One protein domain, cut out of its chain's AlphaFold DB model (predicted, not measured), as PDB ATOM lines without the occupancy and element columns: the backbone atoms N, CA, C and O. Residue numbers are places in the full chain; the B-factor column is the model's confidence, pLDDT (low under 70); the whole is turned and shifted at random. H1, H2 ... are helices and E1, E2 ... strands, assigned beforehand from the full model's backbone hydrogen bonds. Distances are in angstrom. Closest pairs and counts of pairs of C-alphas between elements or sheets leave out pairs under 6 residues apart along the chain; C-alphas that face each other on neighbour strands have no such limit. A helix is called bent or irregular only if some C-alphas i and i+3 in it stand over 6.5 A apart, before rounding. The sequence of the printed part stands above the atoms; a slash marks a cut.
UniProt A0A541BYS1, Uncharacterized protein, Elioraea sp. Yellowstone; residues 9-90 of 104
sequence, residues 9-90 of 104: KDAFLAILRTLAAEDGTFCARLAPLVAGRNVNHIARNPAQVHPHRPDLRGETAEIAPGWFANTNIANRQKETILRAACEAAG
ATOM      1  N   LYS A   9      52.241  30.371 -20.880       95.12
ATOM      2  CA  LYS A   9      50.805  30.663 -20.734       95.12
ATOM      3  C   LYS A   9      50.153  29.674 -19.768       95.12
ATOM      4  O   LYS A   9      49.395  30.107 -18.905       95.12
ATOM      5  N   ASP A  10      50.481  28.391 -19.876       95.38
ATOM      6  CA  ASP A  10      49.920  27.352 -19.008       95.38
ATOM      7  C   ASP A  10      50.379  27.525 -17.558       95.38
ATOM      8  O   ASP A  10      49.540  27.507 -16.661       95.38
ATOM      9  N   ALA A  11      51.670  27.799 -17.328       95.81
ATOM     10  CA  ALA A  11      52.193  28.098 -15.989       95.81
ATOM     11  C   ALA A  11      51.484  29.307 -15.364       95.81
ATOM     12  O   ALA A  11      51.013  29.255 -14.230       95.81
ATOM     13  N   PHE A  12      51.367  30.393 -16.133       97.31
ATOM     14  CA  PHE A  12      50.702  31.618 -15.698       97.31
ATOM     15  C   PHE A  12      49.243  31.377 -15.292       97.31
ATOM     16  O   PHE A  12      48.820  31.820 -14.223       97.31
ATOM     17  N   LEU A  13      48.482  30.645 -16.109       97.81
ATOM     18  CA  LEU A  13      47.088  30.330 -15.804       97.81
ATOM     19  C   LEU A  13      46.952  29.366 -14.629       97.81
ATOM     20  O   LEU A  13      46.047  29.551 -13.820       97.81
ATOM     21  N   ALA A  14      47.828  28.366 -14.522       97.12
ATOM     22  CA  ALA A  14      47.827  27.430 -13.404       97.12
ATOM     23  C   ALA A  14      48.019  28.168 -12.075       97.12
ATOM     24  O   ALA A  14      47.194  28.019 -11.181       97.12
ATOM     25  N   ILE A  15      49.023  29.045 -11.980       97.12
ATOM     26  CA  ILE A  15      49.293  29.810 -10.756       97.12
ATOM     27  C   ILE A  15      48.110  30.707 -10.387       97.12
ATOM     28  O   ILE A  15      47.657  30.685  -9.244       97.12
ATOM     29  N   LEU A  16      47.569  31.475 -11.342       98.31
ATOM     30  CA  LEU A  16      46.427  32.351 -11.066       98.31
ATOM     31  C   LEU A  16      45.184  31.573 -10.621       98.31
ATOM     32  O   LEU A  16      44.475  32.036  -9.730       98.31
ATOM     33  N   ARG A  17      44.928  30.401 -11.215       98.38
ATOM     34  CA  ARG A  17      43.817  29.520 -10.827       98.38
ATOM     35  C   ARG A  17      44.003  28.955  -9.429       98.38
ATOM     36  O   ARG A  17      43.045  28.954  -8.665       98.38
ATOM     37  N   THR A  18      45.213  28.518  -9.086       97.56
ATOM     38  CA  THR A  18      45.526  28.022  -7.742       97.56
ATOM     39  C   THR A  18      45.265  29.102  -6.696       97.56
ATOM     40  O   THR A  18      44.476  28.883  -5.782       97.56
ATOM     41  N   LEU A  19      45.820  30.305  -6.882       97.81
ATOM     42  CA  LEU A  19      45.632  31.413  -5.937       97.81
ATOM     43  C   LEU A  19      44.161  31.843  -5.820       97.81
ATOM     44  O   LEU A  19      43.683  32.148  -4.730       97.81
ATOM     45  N   ALA A  20      43.417  31.849  -6.929       98.00
ATOM     46  CA  ALA A  20      42.002  32.210  -6.919       98.00
ATOM     47  C   ALA A  20      41.095  31.129  -6.303       98.00
ATOM     48  O   ALA A  20      40.024  31.455  -5.791       98.00
ATOM     49  N   ALA A  21      41.498  29.856  -6.362       97.88
ATOM     50  CA  ALA A  21      40.780  28.755  -5.726       97.88
ATOM     51  C   ALA A  21      40.949  28.756  -4.198       97.88
ATOM     52  O   ALA A  21      40.027  28.361  -3.487       97.88
ATOM     53  N   GLU A  22      42.100  29.215  -3.699       96.44
ATOM     54  CA  GLU A  22      42.387  29.326  -2.263       96.44
ATOM     55  C   GLU A  22      41.683  30.525  -1.606       96.44
ATOM     56  O   GLU A  22      41.255  30.432  -0.455       96.44
ATOM     57  N   ASP A  23      41.513  31.638  -2.330       96.69
ATOM     58  CA  ASP A  23      40.850  32.845  -1.828       96.69
ATOM     59  C   ASP A  23      39.906  33.463  -2.874       96.69
ATOM     60  O   ASP A  23      40.327  34.103  -3.839       96.69
ATOM     61  N   GLY A  24      38.593  33.374  -2.631       95.25
ATOM     62  CA  GLY A  24      37.562  33.921  -3.524       95.25
ATOM     63  C   GLY A  24      37.580  35.450  -3.694       95.25
ATOM     64  O   GLY A  24      36.929  35.984  -4.597       95.25
ATOM     65  N   THR A  25      38.323  36.179  -2.858       97.00
ATOM     66  CA  THR A  25      38.517  37.633  -2.964       97.00
ATOM     67  C   THR A  25      39.808  38.019  -3.695       97.00
ATOM     68  O   THR A  25      39.975  39.186  -4.058       97.00
ATOM     69  N   PHE A  26      40.684  37.051  -3.993       98.50
ATOM     70  CA  PHE A  26      41.981  37.251  -4.643       98.50
ATOM     71  C   PHE A  26      41.887  38.088  -5.924       98.50
ATOM     72  O   PHE A  26      42.550  39.119  -6.047       98.50
ATOM     73  N   CYS A  27      41.021  37.703  -6.868       98.44
ATOM     74  CA  CYS A  27      40.918  38.402  -8.150       98.44
ATOM     75  C   CYS A  27      40.451  39.859  -7.995       98.44
ATOM     76  O   CYS A  27      40.869  40.717  -8.770       98.44
ATOM     77  N   ALA A  28      39.630  40.155  -6.980       98.25
ATOM     78  CA  ALA A  28      39.184  41.518  -6.697       98.25
ATOM     79  C   ALA A  28      40.325  42.405  -6.176       98.25
ATOM     80  O   ALA A  28      40.341  43.598  -6.475       98.25
ATOM     81  N   ARG A  29      41.288  41.825  -5.445       98.50
ATOM     82  CA  ARG A  29      42.507  42.521  -5.006       98.50
ATOM     83  C   ARG A  29      43.527  42.652  -6.133       98.50
ATOM     84  O   ARG A  29      44.118  43.713  -6.286       98.50
ATOM     85  N   LEU A  30      43.699  41.613  -6.951       98.62
ATOM     86  CA  LEU A  30      44.675  41.611  -8.043       98.62
ATOM     87  C   LEU A  30      44.291  42.557  -9.186       98.62
ATOM     88  O   LEU A  30      45.141  43.294  -9.675       98.62
ATOM     89  N   ALA A  31      43.029  42.547  -9.626       98.38
ATOM     90  CA  ALA A  31      42.583  43.299 -10.801       98.38
ATOM     91  C   ALA A  31      43.013  44.782 -10.830       98.38
ATOM     92  O   ALA A  31      43.565  45.195 -11.853       98.38
ATOM     93  N   PRO A  32      42.837  45.584  -9.759       97.94
ATOM     94  CA  PRO A  32      43.299  46.972  -9.759       97.94
ATOM     95  C   PRO A  32      44.830  47.118  -9.778       97.94
ATOM     96  O   PRO A  32      45.319  48.091 -10.346       97.94
ATOM     97  N   LEU A  33      45.595  46.169  -9.219       98.06
ATOM     98  CA  LEU A  33      47.068  46.223  -9.190       98.06
ATOM     99  C   LEU A  33      47.693  46.042 -10.577       98.06
ATOM    100  O   LEU A  33      48.790  46.527 -10.842       98.06
ATOM    101  N   VAL A  34      46.997  45.330 -11.463       97.69
ATOM    102  CA  VAL A  34      47.474  45.006 -12.814       97.69
ATOM    103  C   VAL A  34      46.619  45.644 -13.902       97.69
ATOM    104  O   VAL A  34      46.643  45.209 -15.052       97.69
ATOM    105  N   ALA A  35      45.841  46.671 -13.574       95.94
ATOM    106  CA  ALA A  35      45.124  47.435 -14.581       95.94
ATOM    107  C   ALA A  35      46.123  48.245 -15.426       95.94
ATOM    108  O   ALA A  35      46.911  49.038 -14.914       95.94
ATOM    109  N   GLY A  36      46.101  48.038 -16.740       92.75
ATOM    110  CA  GLY A  36      46.850  48.842 -17.697       92.75
ATOM    111  C   GLY A  36      46.005  49.994 -18.235       92.75
ATOM    112  O   GLY A  36      44.782  49.998 -18.138       92.75
ATOM    113  N   ARG A  37      46.651  50.958 -18.904       91.06
ATOM    114  CA  ARG A  37      45.966  52.131 -19.480       91.06
ATOM    115  C   ARG A  37      44.829  51.772 -20.449       91.06
ATOM    116  O   ARG A  37      43.813  52.453 -20.465       91.06
ATOM    117  N   ASN A  38      45.026  50.738 -21.269       90.38
ATOM    118  CA  ASN A  38      44.105  50.347 -22.350       90.38
ATOM    119  C   ASN A  38      43.616  48.891 -22.237       90.38
ATOM    120  O   ASN A  38      42.929  48.398 -23.131       90.38
ATOM    121  N   VAL A  39      44.033  48.173 -21.192       94.19
ATOM    122  CA  VAL A  39      43.801  46.735 -21.025       94.19
ATOM    123  C   VAL A  39      43.652  46.431 -19.543       94.19
ATOM    124  O   VAL A  39      44.497  46.826 -18.743       94.19
ATOM    125  N   ASN A  40      42.602  45.707 -19.176       96.69
ATOM    126  CA  ASN A  40      42.448  45.199 -17.819       96.69
ATOM    127  C   ASN A  40      42.962  43.765 -17.817       96.69
ATOM    128  O   ASN A  40      42.277  42.873 -18.305       96.69
ATOM    129  N   HIS A  41      44.175  43.519 -17.316       97.50
ATOM    130  CA  HIS A  41      44.770  42.179 -17.395       97.50
ATOM    131  C   HIS A  41      43.949  41.104 -16.671       97.50
ATOM    132  O   HIS A  41      44.046  39.938 -17.048       97.50
ATOM    133  N   ILE A  42      43.134  41.501 -15.688       98.19
ATOM    134  CA  ILE A  42      42.167  40.661 -14.983       98.19
ATOM    135  C   ILE A  42      40.829  41.407 -14.934       98.19
ATOM    136  O   ILE A  42      40.784  42.558 -14.499       98.19
ATOM    137  N   ALA A  43      39.737  40.784 -15.384       98.00
ATOM    138  CA  ALA A  43      38.412  41.414 -15.413       98.00
ATOM    139  C   ALA A  43      37.263  40.402 -15.271       98.00
ATOM    140  O   ALA A  43      37.484  39.194 -15.333       98.00
ATOM    141  N   ARG A  44      36.021  40.882 -15.104       97.75
ATOM    142  CA  ARG A  44      34.844  40.017 -14.884       97.75
ATOM    143  C   ARG A  44      34.299  39.351 -16.149       97.75
ATOM    144  O   ARG A  44      33.497  38.428 -16.068       97.75
ATOM    145  N   ASN A  45      34.708  39.816 -17.325       96.44
ATOM    146  CA  ASN A  45      34.392  39.181 -18.601       96.44
ATOM    147  C   ASN A  45      35.457  39.512 -19.667       96.44
ATOM    148  O   ASN A  45      36.168  40.515 -19.527       96.44
ATOM    149  N   PRO A  46      35.544  38.734 -20.763       95.50
ATOM    150  CA  PRO A  46      36.519  38.967 -21.832       95.50
ATOM    151  C   PRO A  46      36.448  40.356 -22.480       95.50
ATOM    152  O   PRO A  46      37.472  40.929 -22.849       95.50
ATOM    153  N   ALA A  47      35.248  40.935 -22.606       95.31
ATOM    154  CA  ALA A  47      35.075  42.261 -23.202       95.31
ATOM    155  C   ALA A  47      35.674  43.374 -22.333       95.31
ATOM    156  O   ALA A  47      36.145  44.373 -22.866       95.31
ATOM    157  N   GLN A  48      35.695  43.193 -21.014       96.25
ATOM    158  CA  GLN A  48      36.329  44.123 -20.085       96.25
ATOM    159  C   GLN A  48      37.847  43.971 -20.036       96.25
ATOM    160  O   GLN A  48      38.514  44.949 -19.707       96.25
ATOM    161  N   VAL A  49      38.403  42.803 -20.378       96.12
ATOM    162  CA  VAL A  49      39.862  42.643 -20.513       96.12
ATOM    163  C   VAL A  49      40.383  43.546 -21.630       96.12
ATOM    164  O   VAL A  49      41.349  44.286 -21.441       96.12
ATOM    165  N   HIS A  50      39.679  43.560 -22.764       92.75
ATOM    166  CA  HIS A  50      39.993  44.373 -23.938       92.75
ATOM    167  C   HIS A  50      38.824  45.304 -24.328       92.75
ATOM    168  O   HIS A  50      38.154  45.053 -25.336       92.75
ATOM    169  N   PRO A  51      38.585  46.415 -23.595       92.50
ATOM    170  CA  PRO A  51      37.426  47.289 -23.825       92.50
ATOM    171  C   PRO A  51      37.373  47.890 -25.235       92.50
ATOM    172  O   PRO A  51      36.298  48.057 -25.805       92.50
ATOM    173  N   HIS A  52      38.542  48.176 -25.812       92.56
ATOM    174  CA  HIS A  52      38.688  48.850 -27.107       92.56
ATOM    175  C   HIS A  52      39.210  47.932 -28.222       92.56
ATOM    176  O   HIS A  52      39.500  48.401 -29.320       92.56
ATOM    177  N   ARG A  53      39.372  46.632 -27.945       92.31
ATOM    178  CA  ARG A  53      39.946  45.648 -28.876       92.31
ATOM    179  C   ARG A  53      39.090  44.379 -28.904       92.31
ATOM    180  O   ARG A  53      39.476  43.360 -28.331       92.31
ATOM    181  N   PRO A  54      37.886  44.437 -29.508       91.38
ATOM    182  CA  PRO A  54      36.967  43.300 -29.541       91.38
ATOM    183  C   PRO A  54      37.556  42.079 -30.258       91.38
ATOM    184  O   PRO A  54      37.217  40.953 -29.904       91.38
ATOM    185  N   ASP A  55      38.473  42.309 -31.198       93.62
ATOM    186  CA  ASP A  55      39.264  41.297 -31.899       93.62
ATOM    187  C   ASP A  55      40.123  40.437 -30.955       93.62
ATOM    188  O   ASP A  55      40.380  39.277 -31.254       93.62
ATOM    189  N   LEU A  56      40.503  40.962 -29.785       92.62
ATOM    190  CA  LEU A  56      41.342  40.265 -28.802       92.62
ATOM    191  C   LEU A  56      40.548  39.568 -27.689       92.62
ATOM    192  O   LEU A  56      41.137  39.009 -26.771       92.62
ATOM    193  N   ARG A  57      39.209  39.559 -27.724       90.06
ATOM    194  CA  ARG A  57      38.402  38.919 -26.660       90.06
ATOM    195  C   ARG A  57      38.641  37.409 -26.549       90.06
ATOM    196  O   ARG A  57      38.531  36.861 -25.454       90.06
ATOM    197  N   GLY A  58      38.996  36.758 -27.660       92.31
ATOM    198  CA  GLY A  58      39.396  35.346 -27.687       92.31
ATOM    199  C   GLY A  58      40.738  35.069 -27.002       92.31
ATOM    200  O   GLY A  58      41.002  33.937 -26.618       92.31
ATOM    201  N   GLU A  59      41.552  36.100 -26.763       95.00
ATOM    202  CA  GLU A  59      42.862  35.993 -26.109       95.00
ATOM    203  C   GLU A  59      42.773  36.022 -24.580       95.00
ATOM    204  O   GLU A  59      43.697  36.453 -23.882       95.00
ATOM    205  N   THR A  60      41.661  35.542 -24.033       97.25
ATOM    206  CA  THR A  60      41.403  35.501 -22.595       97.25
ATOM    207  C   THR A  60      41.178  34.076 -22.119       97.25
ATOM    208  O   THR A  60      40.793  33.198 -22.888       97.25
ATOM    209  N   ALA A  61      41.434  33.826 -20.840       98.06
ATOM    210  CA  ALA A  61      41.123  32.550 -20.214       98.06
ATOM    211  C   ALA A  61      40.511  32.775 -18.836       98.06
ATOM    212  O   ALA A  61      40.945  33.657 -18.093       98.06
ATOM    213  N   GLU A  62      39.513  31.966 -18.494       98.25
ATOM    214  CA  GLU A  62      38.912  31.996 -17.166       98.25
ATOM    215  C   GLU A  62      39.893  31.426 -16.127       98.25
ATOM    216  O   GLU A  62      40.525  30.377 -16.342       98.25
ATOM    217  N   ILE A  63      40.047  32.153 -15.019       98.31
ATOM    218  CA  ILE A  63      40.922  31.800 -13.889       98.31
ATOM    219  C   ILE A  63      40.142  31.520 -12.600       98.31
ATOM    220  O   ILE A  63      40.658  30.853 -11.714       98.31
ATOM    221  N   ALA A  64      38.901  31.995 -12.513       98.12
ATOM    222  CA  ALA A  64      37.922  31.685 -11.474       98.12
ATOM    223  C   ALA A  64      36.522  32.025 -12.014       98.12
ATOM    224  O   ALA A  64      36.448  32.800 -12.971       98.12
ATOM    225  N   PRO A  65      35.424  31.514 -11.421       97.50
ATOM    226  CA  PRO A  65      34.072  31.793 -11.902       97.50
ATOM    227  C   PRO A  65      33.811  33.291 -12.105       97.50
ATOM    228  O   PRO A  65      33.795  34.078 -11.151       97.50
ATOM    229  N   GLY A  66      33.625  33.693 -13.364       97.19
ATOM    230  CA  GLY A  66      33.391  35.088 -13.734       97.19
ATOM    231  C   GLY A  66      34.616  35.999 -13.595       97.19
ATOM    232  O   GLY A  66      34.446  37.198 -13.380       97.19
ATOM    233  N   TRP A  67      35.831  35.454 -13.687       98.50
ATOM    234  CA  TRP A  67      37.096  36.192 -13.732       98.50
ATOM    235  C   TRP A  67      38.000  35.671 -14.848       98.50
ATOM    236  O   TRP A  67      38.320  34.486 -14.921       98.50
ATOM    237  N   PHE A  68      38.472  36.587 -15.687       98.56
ATOM    238  CA  PHE A  68      39.219  36.296 -16.904       98.56
ATOM    239  C   PHE A  68      40.563  37.010 -16.894       98.56
ATOM    240  O   PHE A  68      40.632  38.185 -16.534       98.56
ATOM    241  N   ALA A  69      41.606  36.312 -17.336       98.38
ATOM    242  CA  ALA A  69      42.946  36.847 -17.522       98.38
ATOM    243  C   ALA A  69      43.270  37.055 -19.005       98.38
ATOM    244  O   ALA A  69      42.905  36.231 -19.845       98.38
ATOM    245  N   ASN A  70      44.006  38.123 -19.322       97.38
ATOM    246  CA  ASN A  70      44.634  38.303 -20.632       97.38
ATOM    247  C   ASN A  70      45.756  37.267 -20.824       97.38
ATOM    248  O   ASN A  70      46.645  37.153 -19.980       97.38
ATOM    249  N   THR A  71      45.742  36.545 -21.945       95.94
ATOM    250  CA  THR A  71      46.744  35.518 -22.267       95.94
ATOM    251  C   THR A  71      47.699  35.908 -23.394       95.94
ATOM    252  O   THR A  71      48.790  35.338 -23.477       95.94
ATOM    253  N   ASN A  72      47.353  36.913 -24.204       92.44
ATOM    254  CA  ASN A  72      48.213  37.450 -25.258       92.44
ATOM    255  C   ASN A  72      49.118  38.560 -24.702       92.44
ATOM    256  O   ASN A  72      48.921  39.754 -24.938       92.44
ATOM    257  N   ILE A  73      50.090  38.149 -23.886       93.50
ATOM    258  CA  ILE A  73      51.049  39.040 -23.226       93.50
ATOM    259  C   ILE A  73      52.455  38.440 -23.218       93.50
ATOM    260  O   ILE A  73      52.626  37.226 -23.111       93.50
ATOM    261  N   ALA A  74      53.476  39.295 -23.277       94.44
ATOM    262  CA  ALA A  74      54.876  38.879 -23.190       94.44
ATOM    263  C   ALA A  74      55.207  38.232 -21.829       94.44
ATOM    264  O   ALA A  74      54.585  38.551 -20.815       94.44
ATOM    265  N   ASN A  75      56.219  37.358 -21.779       95.38
ATOM    266  CA  ASN A  75      56.595  36.642 -20.549       95.38
ATOM    267  C   ASN A  75      57.011  37.587 -19.412       95.38
ATOM    268  O   ASN A  75      56.584  37.399 -18.278       95.38
ATOM    269  N   ARG A  76      57.697  38.691 -19.729       94.38
ATOM    270  CA  ARG A  76      57.992  39.758 -18.758       94.38
ATOM    271  C   ARG A  76      56.731  40.373 -18.131       94.38
ATOM    272  O   ARG A  76      56.717  40.703 -16.945       94.38
ATOM    273  N   GLN A  77      55.666  40.532 -18.918       96.06
ATOM    274  CA  GLN A  77      54.391  41.041 -18.411       96.06
ATOM    275  C   GLN A  77      53.686  39.990 -17.547       96.06
ATOM    276  O   GLN A  77      53.140  40.346 -16.506       96.06
ATOM    277  N   LYS A  78      53.745  38.704 -17.927       96.81
ATOM    278  CA  LYS A  78      53.258  37.603 -17.078       96.81
ATOM    279  C   LYS A  78      53.943  37.629 -15.715       96.81
ATOM    280  O   LYS A  78      53.258  37.609 -14.703       96.81
ATOM    281  N   GLU A  79      55.269  37.753 -15.680       96.38
ATOM    282  CA  GLU A  79      56.025  37.824 -14.425       96.38
ATOM    283  C   GLU A  79      55.627  39.041 -13.578       96.38
ATOM    284  O   GLU A  79      55.420  38.915 -12.375       96.38
ATOM    285  N   THR A  80      55.443  40.207 -14.205       96.56
ATOM    286  CA  THR A  80      54.981  41.421 -13.509       96.56
ATOM    287  C   THR A  80      53.611  41.198 -12.860       96.56
ATOM    288  O   THR A  80      53.412  41.553 -11.699       96.56
ATOM    289  N   ILE A  81      52.685  40.548 -13.572       98.00
ATOM    290  CA  ILE A  81      51.372  40.180 -13.026       98.00
ATOM    291  C   ILE A  81      51.515  39.151 -11.900       98.00
ATOM    292  O   ILE A  81      50.829  39.277 -10.894       98.00
ATOM    293  N   LEU A  82      52.407  38.163 -12.022       97.88
ATOM    294  CA  LEU A  82      52.631  37.159 -10.975       97.88
ATOM    295  C   LEU A  82      53.245  37.757  -9.703       97.88
ATOM    296  O   LEU A  82      52.894  37.335  -8.606       97.88
ATOM    297  N   ARG A  83      54.094  38.783  -9.816       98.00
ATOM    298  CA  ARG A  83      54.579  39.539  -8.649       98.00
ATOM    299  C   ARG A  83      53.435  40.261  -7.933       98.00
ATOM    300  O   ARG A  83      53.320  40.144  -6.717       98.00
ATOM    301  N   ALA A  84      52.559  40.935  -8.680       98.44
ATOM    302  CA  ALA A  84      51.359  41.558  -8.115       98.44
ATOM    303  C   ALA A  84      50.363  40.519  -7.563       98.44
ATOM    304  O   ALA A  84      49.673  40.776  -6.582       98.44
ATOM    305  N   ALA A  85      50.301  39.323  -8.155       98.44
ATOM    306  CA  ALA A  85      49.514  38.208  -7.639       98.44
ATOM    307  C   ALA A  85      50.041  37.735  -6.280       98.44
ATOM    308  O   ALA A  85      49.245  37.517  -5.372       98.44
ATOM    309  N   CYS A  86      51.361  37.642  -6.103       98.25
ATOM    310  CA  CYS A  86      51.952  37.352  -4.799       98.25
ATOM    311  C   CYS A  86      51.580  38.410  -3.753       98.25
ATOM    312  O   CYS A  86      51.157  38.046  -2.659       98.25
ATOM    313  N   GLU A  87      51.642  39.700  -4.107       97.88
ATOM    314  CA  GLU A  87      51.182  40.791  -3.236       97.88
ATOM    315  C   GLU A  87      49.698  40.631  -2.868       97.88
ATOM    316  O   GLU A  87      49.344  40.632  -1.691       97.88
ATOM    317  N   ALA A  88      48.833  40.401  -3.860       98.12
ATOM    318  CA  ALA A  88      47.403  40.202  -3.647       98.12
ATOM    319  C   ALA A  88      47.083  38.956  -2.804       98.12
ATOM    320  O   ALA A  88      46.057  38.942  -2.123       98.12
ATOM    321  N   ALA A  89      47.924  37.922  -2.852       97.62
ATOM    322  CA  ALA A  89      47.790  36.689  -2.078       97.62
ATOM    323  C   ALA A  89      48.509  36.734  -0.715       97.62
ATOM    324  O   ALA A  89      48.352  35.814   0.081       97.62
ATOM    325  N   GLY A  90      49.284  37.785  -0.421       97.00
ATOM    326  CA  GLY A  90      50.051  37.888   0.823       97.00
ATOM    327  C   GLY A  90      51.241  36.923   0.914       97.00
ATOM    328  O   GLY A  90      51.683  36.607   2.017       97.00
TER     329      GLY A  90
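Overview. This is residues 9 to 90 of the 104 residues of an uncharacterized protein of Elioraea sp. Yellowstone (UniProt A0A541BYS1). Two helices, H1 and H5, lie side by side and run the same way, with the short H2 packed steeply on residues 84 to 89 of H5. A small hairpin of two strands, E1 and E2, forms the middle of the model, E1 packing on H1, and the short helices H3 and H4 sit together at the far end from H2. The 82 printed residues hold five named helices and two named strands in the order H1 H2 H3 H4 E1 E2 H5; the sheet, E1 - E2, is antiparallel and the class is mostly helix. The whole is compact, with a radius of gyration of the C-alphas of 11.3 A, and rounded, spanning 33 by 26 by 23 A.

Along the chain. Find C-alpha 9 at (50.805, 30.663, -20.734); from there H1 runs 20.3 A to residue 22. H2 is residues 26 to 33, 11.3 A long, and H3 is residues 46 to 49. H4, residues 54 to 59, is followed at once by E1, residues 60 to 64, 12.3 A long from C-alpha 60 at (41.403, 35.501, -22.595). E2 is residues 67 to 70, and H5, residues 75 to 89, runs 20.5 A to C-alpha 89 at (47.790, 36.689, -2.078). H2 is irregular, only just, with C-alphas 29 and 32 at 6.6 A; H4 is irregular, with C-alphas 55 and 58 at 7.3 A.

Arrangement. Look first at H1 and H5, which touch at a shallow tilt of 8 degrees, the same way; their closest C-alphas are those of Phe 12 and Lys 78, 6.7 A apart. H1 and H2 touch only at the corner, and only just, with 3 pairs of C-alphas within 8 A, the closest being Ala 20 and Phe 26 at 5.5 A. H2 touches residues 84 to 89 of H5 at a steep tilt of 57 degrees, opposite ways, closest at the C-alphas of Leu 30 and Ala 88, 5.4 A. The closest C-alphas of H1 and E1 are those of Arg 17 and Ile 63, 4.8 A. In the hairpin of E1 and E2, N 61 and O 69 at 3.0 A and N 67 and O 64 at 2.8 A are within hydrogen-bond range. Residues 42 to 43 pair antiparallel with residues 68 to 69 of E2. H3 touches H4, closest at the C-alphas of Pro 46 and Arg 57, 5.2 A; both are apart from H5. Every O i to N i+4 pair is within range in H1 and H5, against 2 of 4 in H2 and 0 of 2 in H4, where 2 of 3 O i to N i+3 pairs are; H3 is too short for such a pair.

Size, cuts and confidence. The two C-alphas farthest apart, those of Asp 55 and Gly 90, are 34.6 A apart. The printed part has no cut. The link from H2 to H3, residues 34 to 45, is long; the other links are tight. The mean pLDDT of the printed part is 96.3, and no printed residue is under 70.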